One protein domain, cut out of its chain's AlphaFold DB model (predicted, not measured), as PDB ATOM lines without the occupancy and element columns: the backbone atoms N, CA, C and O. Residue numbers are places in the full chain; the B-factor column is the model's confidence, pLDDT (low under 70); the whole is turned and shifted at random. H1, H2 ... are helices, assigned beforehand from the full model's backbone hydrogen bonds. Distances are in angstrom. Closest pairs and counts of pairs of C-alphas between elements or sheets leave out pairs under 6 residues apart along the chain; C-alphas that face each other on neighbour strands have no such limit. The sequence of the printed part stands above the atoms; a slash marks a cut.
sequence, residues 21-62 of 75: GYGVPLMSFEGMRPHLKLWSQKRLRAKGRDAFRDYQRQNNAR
ATOM      1  N   GLY A  21       3.980  35.102  45.983       83.94
ATOM      2  CA  GLY A  21       4.967  34.192  45.402       83.94
ATOM      3  C   GLY A  21       4.577  32.712  45.453       83.94
ATOM      4  O   GLY A  21       5.406  31.849  45.183       83.94
ATOM      5  N   TYR A  22       3.325  32.377  45.788       88.75
ATOM      6  CA  TYR A  22       2.899  30.987  46.021       88.75
ATOM      7  C   TYR A  22       3.019  30.082  44.791       88.75
ATOM      8  O   TYR A  22       3.126  28.868  44.953       88.75
ATOM      9  N   GLY A  23       2.993  30.665  43.590       83.12
ATOM     10  CA  GLY A  23       3.219  29.971  42.320       83.12
ATOM     11  C   GLY A  23       4.614  30.175  41.723       83.12
ATOM     12  O   GLY A  23       4.894  29.607  40.674       83.12
ATOM     13  N   VAL A  24       5.480  30.973  42.356       82.94
ATOM     14  CA  VAL A  24       6.823  31.271  41.840       82.94
ATOM     15  C   VAL A  24       7.800  30.203  42.344       82.94
ATOM     16  O   VAL A  24       7.843  29.955  43.557       82.94
ATOM     17  N   PRO A  25       8.586  29.552  41.467       78.38
ATOM     18  CA  PRO A  25       9.618  28.606  41.886       78.38
ATOM     19  C   PRO A  25      10.665  29.219  42.832       78.38
ATOM     20  O   PRO A  25      10.751  30.435  43.007       78.38
ATOM     21  N   LEU A  26      11.460  28.369  43.483       79.38
ATOM     22  CA  LEU A  26      12.694  28.818  44.134       79.38
ATOM     23  C   LEU A  26      13.726  29.227  43.070       79.38
ATOM     24  O   LEU A  26      13.578  28.884  41.898       79.38
ATOM     25  N   MET A  27      14.748  29.987  43.480       80.19
ATOM     26  CA  MET A  27      15.797  30.491  42.579       80.19
ATOM     27  C   MET A  27      16.439  29.359  41.764       80.19
ATOM     28  O   MET A  27      16.611  29.488  40.556       80.19
ATOM     29  N   SER A  28      16.700  28.230  42.423       87.62
ATOM     30  CA  SER A  28      16.907  26.939  41.773       87.62
ATOM     31  C   SER A  28      15.569  26.214  41.678       87.62
ATOM     32  O   SER A  28      14.824  26.138  42.658       87.62
ATOM     33  N   PHE A  29      15.247  25.663  40.508       83.81
ATOM     34  CA  PHE A  29      14.034  24.866  40.358       83.81
ATOM     35  C   PHE A  29      14.186  23.520  41.083       83.81
ATOM     36  O   PHE A  29      14.730  22.563  40.545       83.81
ATOM     37  N   GLU A  30      13.675  23.457  42.309       86.06
ATOM     38  CA  GLU A  30      13.641  22.251  43.154       86.06
ATOM     39  C   GLU A  30      12.246  21.594  43.174       86.06
ATOM     40  O   GLU A  30      11.989  20.648  43.915       86.06
ATOM     41  N   GLY A  31      11.324  22.109  42.354       84.25
ATOM     42  CA  GLY A  31       9.929  21.690  42.282       84.25
ATOM     43  C   GLY A  31       8.942  22.834  42.524       84.25
ATOM     44  O   GLY A  31       9.301  24.007  42.654       84.25
ATOM     45  N   MET A  32       7.656  22.487  42.562       84.44
ATOM     46  CA  MET A  32       6.568  23.446  42.766       84.44
ATOM     47  C   MET A  32       6.299  23.677  44.254       84.44
ATOM     48  O   MET A  32       6.233  22.736  45.045       84.44
ATOM     49  N   ARG A  33       6.039  24.929  44.642       88.25
ATOM     50  CA  ARG A  33       5.611  25.252  46.010       88.25
ATOM     51  C   ARG A  33       4.202  24.692  46.280       88.25
ATOM     52  O   ARG A  33       3.298  24.897  45.468       88.25
ATOM     53  N   PRO A  34       3.940  24.090  47.455       90.69
ATOM     54  CA  PRO A  34       2.607  23.575  47.791       90.69
ATOM     55  C   PRO A  34       1.603  24.690  48.129       90.69
ATOM     56  O   PRO A  34       0.394  24.458  48.144       90.69
ATOM     57  N   HIS A  35       2.094  25.901  48.403       92.56
ATOM     58  CA  HIS A  35       1.333  27.020  48.953       92.56
ATOM     59  C   HIS A  35       0.119  27.406  48.106       92.56
ATOM     60  O   HIS A  35      -0.961  27.599  48.660       92.56
ATOM     61  N   LEU A  36       0.252  27.452  46.773       91.31
ATOM     62  CA  LEU A  36      -0.875  27.773  45.895       91.31
ATOM     63  C   LEU A  36      -1.984  26.719  46.005       91.31
ATOM     64  O   LEU A  36      -3.156  27.061  46.151       91.31
ATOM     65  N   LYS A  37      -1.619  25.430  45.999       92.88
ATOM     66  CA  LYS A  37      -2.573  24.321  46.144       92.88
ATOM     67  C   LYS A  37      -3.264  24.363  47.508       92.88
ATOM     68  O   LYS A  37      -4.489  24.274  47.568       92.88
ATOM     69  N   LEU A  38      -2.500  24.542  48.585       95.81
ATOM     70  CA  LEU A  38      -3.025  24.606  49.952       95.81
ATOM     71  C   LEU A  38      -3.956  25.805  50.155       95.81
ATOM     72  O   LEU A  38      -5.032  25.661  50.740       95.81
ATOM     73  N   TRP A  39      -3.581  26.976  49.641       94.31
ATOM     74  CA  TRP A  39      -4.423  28.168  49.673       94.31
ATOM     75  C   TRP A  39      -5.738  27.939  48.924       94.31
ATOM     76  O   TRP A  39      -6.810  28.202  49.470       94.31
ATOM     77  N   SER A  40      -5.665  27.360  47.724       94.69
ATOM     78  CA  SER A  40      -6.837  27.054  46.907       94.69
ATOM     79  C   SER A  40      -7.787  26.071  47.590       94.69
ATOM     80  O   SER A  40      -8.992  26.316  47.665       94.69
ATOM     81  N   GLN A  41      -7.249  24.992  48.160       96.75
ATOM     82  CA  GLN A  41      -8.025  24.002  48.910       96.75
ATOM     83  C   GLN A  41      -8.675  24.607  50.156       96.75
ATOM     84  O   GLN A  41      -9.860  24.384  50.406       96.75
ATOM     85  N   LYS A  42      -7.927  25.408  50.929       96.94
ATOM     86  CA  LYS A  42      -8.461  26.121  52.098       96.94
ATOM     87  C   LYS A  42      -9.609  27.043  51.693       96.94
ATOM     88  O   LYS A  42     -10.627  27.073  52.382       96.94
ATOM     89  N   ARG A  43      -9.455  27.775  50.587       96.31
ATOM     90  CA  ARG A  43     -10.466  28.710  50.087       96.31
ATOM     91  C   ARG A  43     -11.750  27.988  49.688       96.31
ATOM     92  O   ARG A  43     -12.810  28.368  50.170       96.31
ATOM     93  N   LEU A  44     -11.647  26.923  48.890       97.50
ATOM     94  CA  LEU A  44     -12.793  26.090  48.505       97.50
ATOM     95  C   LEU A  44     -13.495  25.489  49.725       97.50
ATOM     96  O   LEU A  44     -14.716  25.550  49.825       97.50
ATOM     97  N   ARG A  45     -12.732  24.969  50.694       97.50
ATOM     98  CA  ARG A  45     -13.301  24.419  51.932       97.50
ATOM     99  C   ARG A  45     -14.063  25.474  52.741       97.50
ATOM    100  O   ARG A  45     -15.097  25.162  53.309       97.50
ATOM    101  N   ALA A  46     -13.548  26.703  52.815       97.31
ATOM    102  CA  ALA A  46     -14.126  27.768  53.638       97.31
ATOM    103  C   ALA A  46     -15.265  28.547  52.957       97.31
ATOM    104  O   ALA A  46     -16.081  29.147  53.649       97.31
ATOM    105  N   LYS A  47     -15.282  28.609  51.621       96.44
ATOM    106  CA  LYS A  47     -16.186  29.476  50.843       96.44
ATOM    107  C   LYS A  47     -17.041  28.716  49.820       96.44
ATOM    108  O   LYS A  47     -17.858  29.328  49.149       96.44
ATOM    109  N   GLY A  48     -16.880  27.399  49.709       96.69
ATOM    110  CA  GLY A  48     -17.683  26.552  48.830       96.69
ATOM    111  C   GLY A  48     -17.246  26.580  47.363       96.69
ATOM    112  O   GLY A  48     -16.137  26.991  47.018       96.69
ATOM    113  N   ARG A  49     -18.132  26.089  46.490       95.50
ATOM    114  CA  ARG A  49     -17.848  25.847  45.063       95.50
ATOM    115  C   ARG A  49     -17.616  27.132  44.266       95.50
ATOM    116  O   ARG A  49     -16.785  27.128  43.364       95.50
ATOM    117  N   ASP A  50     -18.284  28.225  44.630       95.44
ATOM    118  CA  ASP A  50     -18.186  29.511  43.924       95.44
ATOM    119  C   ASP A  50     -17.061  30.421  44.442       95.44
ATOM    120  O   ASP A  50     -16.831  31.503  43.904       95.44
ATOM    121  N   ALA A  51     -16.272  29.951  45.414       96.25
ATOM    122  CA  ALA A  51     -15.242  30.725  46.106       96.25
ATOM    123  C   ALA A  51     -14.262  31.493  45.199       96.25
ATOM    124  O   ALA A  51     -13.755  32.548  45.592       96.25
ATOM    125  N   PHE A  52     -13.941  30.940  44.026       94.38
ATOM    126  CA  PHE A  52     -13.056  31.578  43.051       94.38
ATOM    127  C   PHE A  52     -13.781  32.528  42.112       94.38
ATOM    128  O   PHE A  52     -13.234  33.586  41.818       94.38
ATOM    129  N   ARG A  53     -15.006  32.200  41.693       92.50
ATOM    130  CA  ARG A  53     -15.828  33.116  40.896       92.50
ATOM    131  C   ARG A  53     -16.103  34.385  41.692       92.50
ATOM    132  O   ARG A  53     -15.898  35.479  41.181       92.50
ATOM    133  N   ASP A  54     -16.454  34.244  42.966       93.44
ATOM    134  CA  ASP A  54     -16.672  35.381  43.862       93.44
ATOM    135  C   ASP A  54     -15.391  36.185  44.080       93.44
ATOM    136  O   ASP A  54     -15.411  37.413  44.033       93.44
ATOM    137  N   TYR A  55     -14.251  35.505  44.253       93.38
ATOM    138  CA  TYR A  55     -12.961  36.183  44.361       93.38
ATOM    139  C   TYR A  55     -12.645  37.015  43.123       93.38
ATOM    140  O   TYR A  55     -12.285  38.181  43.261       93.38
ATOM    141  N   GLN A  56     -12.814  36.429  41.937       92.00
ATOM    142  CA  GLN A  56     -12.550  37.089  40.665       92.00
ATOM    143  C   GLN A  56     -13.484  38.283  40.460       92.00
ATOM    144  O   GLN A  56     -13.013  39.358  40.110       92.00
ATOM    145  N   ARG A  57     -14.782  38.152  40.762       90.94
ATOM    146  CA  ARG A  57     -15.723  39.286  40.709       90.94
ATOM    147  C   ARG A  57     -15.330  40.418  41.663       90.94
ATOM    148  O   ARG A  57     -15.512  41.578  41.328       90.94
ATOM    149  N   GLN A  58     -14.802  40.096  42.842       92.31
ATOM    150  CA  GLN A  58     -14.446  41.100  43.852       92.31
ATOM    151  C   GLN A  58     -13.079  41.753  43.611       92.31
ATOM    152  O   GLN A  58     -12.905  42.924  43.922       92.31
ATOM    153  N   ASN A  59     -12.101  41.005  43.093       91.38
ATOM    154  CA  ASN A  59     -10.692  41.423  43.074       91.38
ATOM    155  C   ASN A  59     -10.122  41.565  41.659       91.38
ATOM    156  O   ASN A  59      -9.065  42.157  41.478       91.38
ATOM    157  N   ASN A  60     -10.804  41.015  40.655       92.12
ATOM    158  CA  ASN A  60     -10.325  40.915  39.281       92.12
ATOM    159  C   ASN A  60     -11.401  41.354  38.277       92.12
ATOM    160  O   ASN A  60     -11.343  40.935  37.130       92.12
ATOM    161  N   ALA A  61     -12.394  42.157  38.685       92.12
ATOM    162  CA  ALA A  61     -13.430  42.670  37.779       92.12
ATOM    163  C   ALA A  61     -12.947  43.830  36.893       92.12
ATOM    164  O   ALA A  61     -13.539  44.097  35.846       92.12
ATOM    165  N   ARG A  62     -11.878  44.516  37.308       92.62
ATOM    166  CA  ARG A  62     -11.185  45.543  36.530       92.62
ATOM    167  C   ARG A  62      -9.685  45.321  36.610       92.62
ATOM    168  O   ARG A  62      -9.175  44.900  37.650       92.62
TER     169      ARG A  62
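This is residues 21 to 62 of the 75 residues of an uncharacterized protein of Thermoleophilaceae bacterium (UniProt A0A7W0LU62). What shape do these atoms draw? Two helices, H1 and H2, meet near their ends as an L, and residues 21 to 34, before H1, make an open loop that runs out and folds back at the end of H1 away from H2. Residues 26 to 31 of that loop stick out, as do residues 56 to 62 at the other end. What is it built of? The printed part has 42 residues with two named helices, H1 then H2, and no named strand; its class is all helix. How compact is it? It is loose and flat, with a radius of gyration of the C-alphas of 13.0 A and spans of 35 by 26 by 9 A.

How do the two helices stand to each other? H1, residues 35 to 47, and H2, residues 51 to 59, are about perpendicular, their lines at 80 degrees. Where do they come closest? They only just touch, with 3 pairs of C-alphas within 8 A, and only at the corner by their link. The closest C-alphas are those of Leu 44 and Ala 51, 5.8 A apart; H1 touches H2 with residues 43 to 44 alone. What do their backbones show? In H1 and H2 every O i to N i+4 pair is within hydrogen-bond range.

Where is the longest helix? H1 has 13 residues and runs 17.8 A from C-alpha 35 at (1.333, 27.020, 48.953) to C-alpha 47. Where is the other? H2 has 9 residues and runs 12.0 A from C-alpha 51 to C-alpha 59 at (-10.692, 41.423, 43.074).

How far does it reach? The two C-alphas farthest apart are those of Ser 28 and Gly 48, at 35.3 A. Is it unbroken? The printed part has no cut, and the link from H1 to H2 is tight, with 3 residues between them. How confident is the model? The mean pLDDT of the printed part is 91.0, and no printed residue is under 70.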